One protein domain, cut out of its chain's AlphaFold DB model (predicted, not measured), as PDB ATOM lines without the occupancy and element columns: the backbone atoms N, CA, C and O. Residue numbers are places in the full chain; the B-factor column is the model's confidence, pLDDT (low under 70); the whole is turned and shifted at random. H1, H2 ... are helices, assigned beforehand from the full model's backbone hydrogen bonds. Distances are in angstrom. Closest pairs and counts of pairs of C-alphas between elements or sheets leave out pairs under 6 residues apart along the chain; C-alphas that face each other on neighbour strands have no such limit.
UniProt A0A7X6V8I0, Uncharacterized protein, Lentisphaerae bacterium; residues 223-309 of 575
ATOM      1  N   ASN A 223       0.215 -16.011  85.138       67.62
ATOM      2  CA  ASN A 223       0.852 -14.841  85.743       67.62
ATOM      3  C   ASN A 223       2.026 -15.196  86.675       67.62
ATOM      4  O   ASN A 223       2.645 -14.302  87.253       67.62
ATOM      5  N   LEU A 224       2.366 -16.484  86.794       69.56
ATOM      6  CA  LEU A 224       3.393 -16.961  87.712       69.56
ATOM      7  C   LEU A 224       4.802 -16.574  87.240       69.56
ATOM      8  O   LEU A 224       5.242 -16.948  86.147       69.56
ATOM      9  N   ASP A 225       5.542 -15.884  88.108       69.94
ATOM     10  CA  ASP A 225       6.974 -15.659  87.926       69.94
ATOM     11  C   ASP A 225       7.745 -16.948  88.274       69.94
ATOM     12  O   ASP A 225       7.661 -17.413  89.414       69.94
ATOM     13  N   PRO A 226       8.526 -17.540  87.352       64.50
ATOM     14  CA  PRO A 226       9.300 -18.749  87.627       64.50
ATOM     15  C   PRO A 226      10.261 -18.626  88.807       64.50
ATOM     16  O   PRO A 226      10.531 -19.631  89.457       64.50
ATOM     17  N   ALA A 227      10.757 -17.425  89.124       67.81
ATOM     18  CA  ALA A 227      11.619 -17.223  90.289       67.81
ATOM     19  C   ALA A 227      10.884 -17.440  91.625       67.81
ATOM     20  O   ALA A 227      11.522 -17.571  92.669       67.81
ATOM     21  N   THR A 228       9.549 -17.472  91.600       74.00
ATOM     22  CA  THR A 228       8.712 -17.675  92.786       74.00
ATOM     23  C   THR A 228       8.345 -19.137  93.021       74.00
ATOM     24  O   THR A 228       7.988 -19.482  94.144       74.00
ATOM     25  N   LEU A 229       8.470 -20.011  92.013       78.25
ATOM     26  CA  LEU A 229       8.136 -21.431  92.131       78.25
ATOM     27  C   LEU A 229       9.336 -22.214  92.699       78.25
ATOM     28  O   LEU A 229      10.424 -22.152  92.121       78.25
ATOM     29  N   PRO A 230       9.179 -22.996  93.786       84.25
ATOM     30  CA  PRO A 230      10.248 -23.862  94.274       84.25
ATOM     31  C   PRO A 230      10.806 -24.786  93.183       84.25
ATOM     32  O   PRO A 230      10.081 -25.234  92.287       84.25
ATOM     33  N   VAL A 231      12.101 -25.105  93.277       86.62
ATOM     34  CA  VAL A 231      12.823 -25.899  92.264       86.62
ATOM     35  C   VAL A 231      12.139 -27.242  92.008       86.62
ATOM     36  O   VAL A 231      11.980 -27.626  90.851       86.62
ATOM     37  N   LEU A 232      11.664 -27.917  93.061       88.69
ATOM     38  CA  LEU A 232      10.923 -29.171  92.929       88.69
ATOM     39  C   LEU A 232       9.699 -29.016  92.013       88.69
ATOM     40  O   LEU A 232       9.590 -29.734  91.023       88.69
ATOM     41  N   PHE A 233       8.811 -28.057  92.298       86.88
ATOM     42  CA  PHE A 233       7.591 -27.845  91.512       86.88
ATOM     43  C   PHE A 233       7.883 -27.376  90.084       86.88
ATOM     44  O   PHE A 233       7.161 -27.743  89.158       86.88
ATOM     45  N   THR A 234       8.966 -26.621  89.886       86.38
ATOM     46  CA  THR A 234       9.448 -26.242  88.550       86.38
ATOM     47  C   THR A 234       9.887 -27.472  87.755       86.38
ATOM     48  O   THR A 234       9.514 -27.630  86.589       86.38
ATOM     49  N   ASN A 235      10.638 -28.378  88.384       89.00
ATOM     50  CA  ASN A 235      11.130 -29.597  87.749       89.00
ATOM     51  C   ASN A 235       9.992 -30.575  87.432       89.00
ATOM     52  O   ASN A 235       9.956 -31.144  86.336       89.00
ATOM     53  N   THR A 236       9.033 -30.748  88.347       90.12
ATOM     54  CA  THR A 236       7.870 -31.614  88.111       90.12
ATOM     55  C   THR A 236       6.944 -31.037  87.041       90.12
ATOM     56  O   THR A 236       6.471 -31.796  86.196       90.12
ATOM     57  N   LEU A 237       6.772 -29.710  86.968       89.25
ATOM     58  CA  LEU A 237       6.045 -29.052  85.874       89.25
ATOM     59  C   LEU A 237       6.726 -29.289  84.520       89.25
ATOM     60  O   LEU A 237       6.070 -29.678  83.554       89.25
ATOM     61  N   CYS A 238       8.048 -29.097  84.443       91.38
ATOM     62  CA  CYS A 238       8.820 -29.366  83.225       91.38
ATOM     63  C   CYS A 238       8.712 -30.836  82.795       91.38
ATOM     64  O   CYS A 238       8.596 -31.130  81.604       91.38
ATOM     65  N   THR A 239       8.707 -31.754  83.761       93.50
ATOM     66  CA  THR A 239       8.529 -33.189  83.515       93.50
ATOM     67  C   THR A 239       7.129 -33.483  82.980       93.50
ATOM     68  O   THR A 239       6.987 -34.147  81.955       93.50
ATOM     69  N   ALA A 240       6.086 -32.934  83.609       93.31
ATOM     70  CA  ALA A 240       4.706 -33.083  83.157       93.31
ATOM     71  C   ALA A 240       4.502 -32.519  81.739       93.31
ATOM     72  O   ALA A 240       3.861 -33.163  80.908       93.31
ATOM     73  N   TRP A 241       5.112 -31.369  81.437       94.94
ATOM     74  CA  TRP A 241       5.119 -30.751  80.110       94.94
ATOM     75  C   TRP A 241       5.735 -31.662  79.046       94.94
ATOM     76  O   TRP A 241       5.102 -31.928  78.023       94.94
ATOM     77  N   ASN A 242       6.929 -32.201  79.297       96.88
ATOM     78  CA  ASN A 242       7.585 -33.111  78.356       96.88
ATOM     79  C   ASN A 242       6.808 -34.425  78.191       96.88
ATOM     80  O   ASN A 242       6.647 -34.899  77.069       96.88
ATOM     81  N   ASN A 243       6.239 -34.968  79.271       95.75
ATOM     82  CA  ASN A 243       5.389 -36.159  79.208       95.75
ATOM     83  C   ASN A 243       4.118 -35.920  78.380       95.75
ATOM     84  O   ASN A 243       3.686 -36.793  77.628       95.75
ATOM     85  N   TRP A 244       3.497 -34.745  78.502       96.25
ATOM     86  CA  TRP A 244       2.345 -34.376  77.681       96.25
ATOM     87  C   TRP A 244       2.726 -34.229  76.207       96.25
ATOM     88  O   TRP A 244       2.057 -34.796  75.344       96.25
ATOM     89  N   LEU A 245       3.837 -33.549  75.917       96.69
ATOM     90  CA  LEU A 245       4.351 -33.406  74.558       96.69
ATOM     91  C   LEU A 245       4.659 -34.763  73.913       96.69
ATOM     92  O   LEU A 245       4.246 -34.998  72.780       96.69
ATOM     93  N   TYR A 246       5.302 -35.672  74.648       96.56
ATOM     94  CA  TYR A 246       5.589 -37.035  74.197       96.56
ATOM     95  C   TYR A 246       4.310 -37.827  73.880       96.56
ATOM     96  O   TYR A 246       4.256 -38.559  72.897       96.56
ATOM     97  N   ARG A 247       3.244 -37.660  74.677       95.62
ATOM     98  CA  ARG A 247       1.935 -38.278  74.395       95.62
ATOM     99  C   ARG A 247       1.248 -37.674  73.165       95.62
ATOM    100  O   ARG A 247       0.484 -38.369  72.498       95.62
ATOM    101  N   LYS A 248       1.466 -36.384  72.890       96.06
ATOM    102  CA  LYS A 248       0.743 -35.630  71.855       96.06
ATOM    103  C   LYS A 248       1.407 -35.687  70.480       96.06
ATOM    104  O   LYS A 248       0.705 -35.637  69.470       96.06
ATOM    105  N   PHE A 249       2.733 -35.770  70.437       96.44
ATOM    106  CA  PHE A 249       3.518 -35.677  69.211       96.44
ATOM    107  C   PHE A 249       4.365 -36.934  69.003       96.44
ATOM    108  O   PHE A 249       5.008 -37.391  69.942       96.44
ATOM    109  N   PRO A 250       4.393 -37.490  67.778       94.75
ATOM    110  CA  PRO A 250       5.108 -38.735  67.512       94.75
ATOM    111  C   PRO A 250       6.635 -38.567  67.511       94.75
ATOM    112  O   PRO A 250       7.341 -39.500  67.885       94.75
ATOM    113  N   ASP A 251       7.147 -37.409  67.080       96.19
ATOM    114  CA  ASP A 251       8.579 -37.148  66.925       96.19
ATOM    115  C   ASP A 251       8.922 -35.645  66.929       96.19
ATOM    116  O   ASP A 251       8.048 -34.765  66.893       96.19
ATOM    117  N   ASP A 252      10.228 -35.358  66.994       95.25
ATOM    118  CA  ASP A 252      10.783 -34.001  67.042       95.25
ATOM    119  C   ASP A 252      10.494 -33.189  65.777       95.25
ATOM    120  O   ASP A 252      10.329 -31.969  65.855       95.25
ATOM    121  N   GLU A 253      10.420 -33.828  64.606       94.75
ATOM    122  CA  GLU A 253      10.147 -33.117  63.356       94.75
ATOM    123  C   GLU A 253       8.730 -32.547  63.352       94.75
ATOM    124  O   GLU A 253       8.520 -31.389  62.976       94.75
ATOM    125  N   VAL A 254       7.751 -33.338  63.797       95.75
ATOM    126  CA  VAL A 254       6.362 -32.899  63.916       95.75
ATOM    127  C   VAL A 254       6.246 -31.786  64.952       95.75
ATOM    128  O   VAL A 254       5.590 -30.776  64.676       95.75
ATOM    129  N   LEU A 255       6.912 -31.911  66.104       95.62
ATOM    130  CA  LEU A 255       6.859 -30.868  67.124       95.62
ATOM    131  C   LEU A 255       7.508 -29.556  66.657       95.62
ATOM    132  O   LEU A 255       6.929 -28.493  66.873       95.62
ATOM    133  N   ARG A 256       8.654 -29.595  65.962       93.88
ATOM    134  CA  ARG A 256       9.322 -28.390  65.423       93.88
ATOM    135  C   ARG A 256       8.445 -27.604  64.450       93.88
ATOM    136  O   ARG A 256       8.543 -26.381  64.398       93.88
ATOM    137  N   ARG A 257       7.539 -28.268  63.724       93.25
ATOM    138  CA  ARG A 257       6.547 -27.580  62.874       93.25
ATOM    139  C   ARG A 257       5.512 -26.805  63.693       93.25
ATOM    140  O   ARG A 257       5.011 -25.792  63.219       93.25
ATOM    141  N   GLN A 258       5.201 -27.265  64.905       93.88
ATOM    142  CA  GLN A 258       4.258 -26.610  65.816       93.88
ATOM    143  C   GLN A 258       4.933 -25.562  66.710       93.88
ATOM    144  O   GLN A 258       4.320 -24.557  67.064       93.88
ATOM    145  N   ILE A 259       6.207 -25.770  67.049       91.94
ATOM    146  CA  ILE A 259       7.029 -24.869  67.856       91.94
ATOM    147  C   ILE A 259       8.309 -24.536  67.072       91.94
ATOM    148  O   ILE A 259       9.363 -25.123  67.322       91.94
ATOM    149  N   PRO A 260       8.262 -23.557  66.147       87.75
ATOM    150  CA  PRO A 260       9.431 -23.174  65.346       87.75
ATOM    151  C   PRO A 260      10.603 -22.629  66.172       87.75
ATOM    152  O   PRO A 260      11.713 -22.502  65.670       87.75
ATOM    153  N   CYS A 261      10.353 -22.285  67.438       87.94
ATOM    154  CA  CYS A 261      11.336 -21.752  68.369       87.94
ATOM    155  C   CYS A 261      12.050 -22.814  69.214       87.94
ATOM    156  O   CYS A 261      12.634 -22.463  70.238       87.94
ATOM    157  N   LEU A 262      11.954 -24.099  68.862       90.75
ATOM    158  CA  LEU A 262      12.736 -25.142  69.527       90.75
ATOM    159  C   LEU A 262      14.219 -25.003  69.190       90.75
ATOM    160  O   LEU A 262      14.588 -24.943  68.014       90.75
ATOM    161  N   THR A 263      15.073 -25.009  70.210       89.44
ATOM    162  CA  THR A 263      16.527 -25.006  70.013       89.44
ATOM    163  C   THR A 263      17.019 -26.375  69.524       89.44
ATOM    164  O   THR A 263      16.281 -27.365  69.485       89.44
ATOM    165  N   GLU A 264      18.286 -26.461  69.121       89.69
ATOM    166  CA  GLU A 264      18.917 -27.744  68.773       89.69
ATOM    167  C   GLU A 264      19.101 -28.660  69.995       89.69
ATOM    168  O   GLU A 264      19.148 -29.875  69.853       89.69
ATOM    169  N   SER A 265      19.158 -28.086  71.201       92.81
ATOM    170  CA  SER A 265      19.281 -28.820  72.468       92.81
ATOM    171  C   SER A 265      17.948 -29.315  73.049       92.81
ATOM    172  O   SER A 265      17.945 -30.096  74.002       92.81
ATOM    173  N   GLU A 266      16.819 -28.873  72.495       94.62
ATOM    174  CA  GLU A 266      15.483 -29.323  72.885       94.62
ATOM    175  C   GLU A 266      15.043 -30.515  72.024       94.62
ATOM    176  O   GLU A 266      15.034 -30.436  70.792       94.62
ATOM    177  N   SER A 267      14.659 -31.610  72.681       95.94
ATOM    178  CA  SER A 267      14.141 -32.820  72.039       95.94
ATOM    179  C   SER A 267      13.102 -33.510  72.924       95.94
ATOM    180  O   SER A 267      13.249 -33.586  74.149       95.94
ATOM    181  N   LEU A 268      12.059 -34.034  72.278       94.56
ATOM    182  CA  LEU A 268      11.051 -34.920  72.850       94.56
ATOM    183  C   LEU A 268      11.692 -36.179  73.419       94.56
ATOM    184  O   LEU A 268      11.315 -36.622  74.498       94.56
ATOM    185  N   HIS A 269      12.664 -36.751  72.704       92.81
ATOM    186  CA  HIS A 269      13.274 -38.018  73.089       92.81
ATOM    187  C   HIS A 269      14.063 -37.898  74.394       92.81
ATOM    188  O   HIS A 269      13.994 -38.784  75.242       92.81
ATOM    189  N   SER A 270      14.781 -36.787  74.580       93.50
ATOM    190  CA  SER A 270      15.502 -36.507  75.826       93.50
ATOM    191  C   SER A 270      14.642 -35.848  76.904       93.50
ATOM    192  O   SER A 270      15.158 -35.587  77.988       93.50
ATOM    193  N   GLY A 271      13.373 -35.525  76.621       95.00
ATOM    194  CA  GLY A 271      12.501 -34.793  77.546       95.00
ATOM    195  C   GLY A 271      13.072 -33.432  77.961       95.00
ATOM    196  O   GLY A 271      12.910 -33.019  79.107       95.00
ATOM    197  N   SER A 272      13.794 -32.758  77.059       95.44
ATOM    198  CA  SER A 272      14.562 -31.541  77.368       95.44
ATOM    199  C   SER A 272      13.877 -30.245  76.931       95.44
ATOM    200  O   SER A 272      14.489 -29.176  76.970       95.44
ATOM    201  N   ILE A 273      12.619 -30.314  76.493       94.81
ATOM    202  CA  ILE A 273      11.904 -29.153  75.966       94.81
ATOM    203  C   ILE A 273      11.517 -28.245  77.122       94.81
ATOM    204  O   ILE A 273      10.858 -28.653  78.080       94.81
ATOM    205  N   ARG A 274      11.921 -26.980  77.032       90.81
ATOM    206  CA  ARG A 274      11.743 -26.012  78.108       90.81
ATOM    207  C   ARG A 274      10.298 -25.552  78.185       90.81
ATOM    208  O   ARG A 274       9.694 -25.164  77.178       90.81
ATOM    209  N   TYR A 275       9.790 -25.495  79.407       89.12
ATOM    210  CA  TYR A 275       8.587 -24.745  79.716       89.12
ATOM    211  C   TYR A 275       8.930 -23.245  79.776       89.12
ATOM    212  O   TYR A 275       9.803 -22.825  80.531       89.12
ATOM    213  N   SER A 276       8.285 -22.428  78.943       84.62
ATOM    214  CA  SER A 276       8.396 -20.965  78.972       84.62
ATOM    215  C   SER A 276       7.310 -20.356  79.858       84.62
ATOM    216  O   SER A 276       6.125 -20.500  79.564       84.62
ATOM    217  N   PHE A 277       7.708 -19.661  80.918       78.12
ATOM    218  CA  PHE A 277       6.785 -18.923  81.779       78.12
ATOM    219  C   PHE A 277       6.390 -17.582  81.153       78.12
ATOM    220  O   PHE A 277       7.008 -17.112  80.196       78.12
ATOM    221  N   SER A 278       5.336 -16.966  81.680       68.50
ATOM    222  CA  SER A 278       4.715 -15.782  81.087       68.50
ATOM    223  C   SER A 278       5.560 -14.520  81.121       68.50
ATOM    224  O   SER A 278       5.383 -13.654  80.269       68.50
ATOM    225  N   THR A 279       6.520 -14.437  82.032       66.81
ATOM    226  CA  THR A 279       7.491 -13.342  82.097       66.81
ATOM    227  C   THR A 279       8.579 -13.452  81.024       66.81
ATOM    228  O   THR A 279       9.338 -12.507  80.814       66.81
ATOM    229  N   CYS A 280       8.659 -14.575  80.300       68.56
ATOM    230  CA  CYS A 280       9.674 -14.813  79.280       68.56
ATOM    231  C   CYS A 280       9.104 -14.668  77.858       68.56
ATOM    232  O   CYS A 280       8.088 -15.270  77.491       68.56
ATOM    233  N   VAL A 281       9.805 -13.917  77.008       69.69
ATOM    234  CA  VAL A 281       9.608 -13.942  75.550       69.69
ATOM    235  C   VAL A 281      10.645 -14.897  74.967       69.69
ATOM    236  O   VAL A 281      11.835 -14.743  75.226       69.69
ATOM    237  N   CYS A 282      10.217 -15.907  74.200       80.00
ATOM    238  CA  CYS A 282      11.184 -16.804  73.562       80.00
ATOM    239  C   CYS A 282      11.984 -16.050  72.486       80.00
ATOM    240  O   CYS A 282      11.435 -15.192  71.791       80.00
ATOM    241  N   GLU A 283      13.262 -16.392  72.323       80.81
ATOM    242  CA  GLU A 283      14.202 -15.694  71.426       80.81
ATOM    243  C   GLU A 283      13.691 -15.582  69.979       80.81
ATOM    244  O   GLU A 283      13.872 -14.565  69.310       80.81
ATOM    245  N   TYR A 284      12.978 -16.602  69.499       84.44
ATOM    246  CA  TYR A 284      12.340 -16.589  68.182       84.44
ATOM    247  C   TYR A 284      11.245 -15.520  68.053       84.44
ATOM    248  O   TYR A 284      11.162 -14.845  67.031       84.44
ATOM    249  N   CYS A 285      10.396 -15.360  69.072       86.44
ATOM    250  CA  CYS A 285       9.368 -14.320  69.064       86.44
ATOM    251  C   CYS A 285      10.000 -12.933  69.172       86.44
ATOM    252  O   CYS A 285       9.617 -12.045  68.418       86.44
ATOM    253  N   ALA A 286      11.009 -12.778  70.039       85.25
ATOM    254  CA  ALA A 286      11.730 -11.519  70.206       85.25
ATOM    255  C   ALA A 286      12.434 -11.079  68.909       85.25
ATOM    256  O   ALA A 286      12.333  -9.926  68.509       85.25
ATOM    257  N   SER A 287      13.099 -12.003  68.209       87.38
ATOM    258  CA  SER A 287      13.818 -11.705  66.957       87.38
ATOM    259  C   SER A 287      12.915 -11.415  65.754       87.38
ATOM    260  O   SER A 287      13.392 -10.882  64.754       87.38
ATOM    261  N   ARG A 288      11.626 -11.767  65.827       88.00
ATOM    262  CA  ARG A 288      10.650 -11.582  64.742       88.00
ATOM    263  C   ARG A 288       9.546 -10.581  65.066       88.00
ATOM    264  O   ARG A 288       8.592 -10.503  64.298       88.00
ATOM    265  N   ASP A 289       9.670  -9.864  66.180       87.38
ATOM    266  CA  ASP A 289       8.664  -8.909  66.658       87.38
ATOM    267  C   ASP A 289       7.254  -9.532  66.749       87.38
ATOM    268  O   ASP A 289       6.240  -8.939  66.395       87.38
ATOM    269  N   ILE A 290       7.191 -10.805  67.165       85.44
ATOM    270  CA  ILE A 290       5.926 -11.523  67.344       85.44
ATOM    271  C   ILE A 290       5.414 -11.217  68.745       85.44
ATOM    272  O   ILE A 290       6.058 -11.597  69.729       85.44
ATOM    273  N   GLU A 291       4.230 -10.608  68.841       83.81
ATOM    274  CA  GLU A 291       3.603 -10.375  70.141       83.81
ATOM    275  C   GLU A 291       3.419 -11.688  70.906       83.81
ATOM    276  O   GLU A 291       3.138 -12.759  70.354       83.81
ATOM    277  N   GLN A 292       3.544 -11.600  72.224       76.62
ATOM    278  CA  GLN A 292       3.550 -12.761  73.099       76.62
ATOM    279  C   GLN A 292       2.255 -13.593  73.019       76.62
ATOM    280  O   GLN A 292       2.303 -14.822  73.124       76.62
ATOM    281  N   SER A 293       1.119 -12.937  72.766       79.62
ATOM    282  CA  SER A 293      -0.205 -13.535  72.525       79.62
ATOM    283  C   SER A 293      -0.237 -14.461  71.294       79.62
ATOM    284  O   SER A 293      -1.022 -15.413  71.240       79.62
ATOM    285  N   PHE A 294       0.650 -14.241  70.318       85.50
ATOM    286  CA  PHE A 294       0.761 -15.038  69.096       85.50
ATOM    287  C   PHE A 294       1.842 -16.126  69.160       85.50
ATOM    288  O   PHE A 294       1.952 -16.924  68.226       85.50
ATOM    289  N   CYS A 295       2.599 -16.226  70.258       87.69
ATOM    290  CA  CYS A 295       3.628 -17.251  70.431       87.69
ATOM    291  C   CYS A 295       3.033 -18.673  70.409       87.69
ATOM    292  O   CYS A 295       2.259 -19.056  71.288       87.69
ATOM    293  N   LEU A 296       3.441 -19.490  69.429       90.00
ATOM    294  CA  LEU A 296       2.942 -20.863  69.266       90.00
ATOM    295  C   LEU A 296       3.312 -21.783  70.440       90.00
ATOM    296  O   LEU A 296       2.478 -22.581  70.862       90.00
ATOM    297  N   ARG A 297       4.513 -21.624  71.025       90.81
ATOM    298  CA  ARG A 297       4.908 -22.353  72.246       90.81
ATOM    299  C   ARG A 297       3.924 -22.066  73.380       90.81
ATOM    300  O   ARG A 297       3.394 -23.001  73.967       90.81
ATOM    301  N   ARG A 298       3.616 -20.785  73.623       86.19
ATOM    302  CA  ARG A 298       2.669 -20.385  74.676       86.19
ATOM    303  C   ARG A 298       1.258 -20.887  74.399       86.19
ATOM    304  O   ARG A 298       0.602 -21.346  75.324       86.19
ATOM    305  N   LYS A 299       0.802 -20.863  73.143       87.31
ATOM    306  CA  LYS A 299      -0.492 -21.456  72.770       87.31
ATOM    307  C   LYS A 299      -0.556 -22.942  73.127       87.31
ATOM    308  O   LYS A 299      -1.536 -23.361  73.728       87.31
ATOM    309  N   LEU A 300       0.488 -23.721  72.833       91.00
ATOM    310  CA  LEU A 300       0.537 -25.135  73.222       91.00
ATOM    311  C   LEU A 300       0.644 -25.341  74.735       91.00
ATOM    312  O   LEU A 300       0.026 -26.262  75.253       91.00
ATOM    313  N   GLN A 301       1.368 -24.483  75.453       88.75
ATOM    314  CA  GLN A 301       1.422 -24.549  76.915       88.75
ATOM    315  C   GLN A 301       0.063 -24.255  77.560       88.75
ATOM    316  O   GLN A 301      -0.298 -24.930  78.515       88.75
ATOM    317  N   LYS A 302      -0.724 -23.316  77.015       84.50
ATOM    318  CA  LYS A 302      -2.112 -23.087  77.457       84.50
ATOM    319  C   LYS A 302      -2.979 -24.335  77.262       84.50
ATOM    320  O   LYS A 302      -3.728 -24.699  78.161       84.50
ATOM    321  N   VAL A 303      -2.837 -25.021  76.122       87.62
ATOM    322  CA  VAL A 303      -3.525 -26.305  75.880       87.62
ATOM    323  C   VAL A 303      -3.075 -27.359  76.893       87.62
ATOM    324  O   VAL A 303      -3.911 -28.020  77.490       87.62
ATOM    325  N   PHE A 304      -1.773 -27.477  77.149       90.06
ATOM    326  CA  PHE A 304      -1.234 -28.388  78.159       90.06
ATOM    327  C   PHE A 304      -1.779 -28.131  79.568       90.06
ATOM    328  O   PHE A 304      -2.179 -29.079  80.242       90.06
ATOM    329  N   LEU A 305      -1.807 -26.872  80.017       84.12
ATOM    330  CA  LEU A 305      -2.354 -26.516  81.327       84.12
ATOM    331  C   LEU A 305      -3.845 -26.862  81.410       84.12
ATOM    332  O   LEU A 305      -4.279 -27.421  82.414       84.12
ATOM    333  N   SER A 306      -4.602 -26.605  80.340       80.38
ATOM    334  CA  SER A 306      -6.011 -26.998  80.237       80.38
ATOM    335  C   SER A 306      -6.201 -28.520  80.282       80.38
ATOM    336  O   SER A 306      -7.103 -28.995  80.963       80.38
ATOM    337  N   ASP A 307      -5.358 -29.294  79.594       85.12
ATOM    338  CA  ASP A 307      -5.446 -30.760  79.578       85.12
ATOM    339  C   ASP A 307      -5.109 -31.349  80.963       85.12
ATOM    340  O   ASP A 307      -5.837 -32.203  81.470       85.12
ATOM    341  N   ILE A 308      -4.037 -30.875  81.615       85.06
ATOM    342  CA  ILE A 308      -3.706 -31.290  82.990       85.06
ATOM    343  C   ILE A 308      -4.820 -30.904  83.954       85.06
ATOM    344  O   ILE A 308      -5.135 -31.689  84.852       85.06
ATOM    345  N   TYR A 309      -5.422 -29.726  83.769       79.75
ATOM    346  CA  TYR A 309      -6.555 -29.312  84.578       79.75
ATOM    347  C   TYR A 309      -7.688 -30.327  84.501       79.75
ATOM    348  O   TYR A 309      -8.153 -30.826  85.520       79.75
TER     349      TYR A 309
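Overview. This is residues 223 to 309 of the 575 residues of an uncharacterized protein of Lentisphaerae bacterium (UniProt A0A7X6V8I0). Two longer helices, H1 and H4, cross nearly at right angles, and a long link with no named element, residues 259 to 282, winds past the middle of the domain. The short helix H2 follows just beyond the end of H1 after a tight turn of 3 residues, the still shorter H3 sits by itself among loops, and residues 228 to 233 stick out, of which 231 to 233 belong to H1. The printed part has 87 residues with four named helices, H1, H2, H3 and H4 along the chain, and no named strand; the class is all helix, with 44 residues in the helices. The whole is compact and rounded, with a radius of gyration of the C-alphas of 12.6 A and spans of 31 by 29 by 24 A.

Arrangement. H1, residues 231 to 248, is the longest helix. It only just touches H4, residues 296 to 309, with 3 pairs of C-alphas within 8 A. H1 touches H4 with residues 241 to 244 alone, and H4 touches H1 with residues 301 to 304 alone; the closest C-alphas of the two helices are those of Trp 244 and Phe 304, 7.0 A apart. The lines of H1 and H4 are about perpendicular, at 81 degrees. H2, residues 252 to 258, and H1 are near each other, with 5 pairs of C-alphas within 10 A. H2 is close to but not clearly touching H4; their closest C-alphas are those of Gln 258 and Leu 296, 6.8 A apart. The lines of H2 and H4 are about perpendicular, at 79 degrees. H3, residues 283 to 287, touches no helix and is apart from H1, H2 and H4. In H1, H3 and H4 every O i to N i+4 pair is within hydrogen-bond range; in H2 it is 2 of 3.

Along the chain. H1 begins at C-alpha 231 (12.823, -25.899, 92.264) and measures 25.6 A from first to last C-alpha, ending at C-alpha 248 (0.743, -35.630, 71.855). H4 measures 19.9 A and ends at C-alpha 309 (-6.555, -29.312, 84.578). H2 measures 9.9 A and H3 6.0 A.

Size, cuts and confidence. The two C-alphas farthest apart are those of Thr 228 and Glu 253, at 33.3 A. The printed part runs from residue 223 to 309 and has no cut. The link from H1 to H2 is tight, with 3 residues; that from H3 to H4 is short, with 8; that from H2 to H3 is long, with 24, and its C-alphas lie 4 to 15 A from the mean of all C-alphas. The mean pLDDT of the printed part is 87.1, and the model's confidence is under 70 at residues 223 to 227 and 278 to 281.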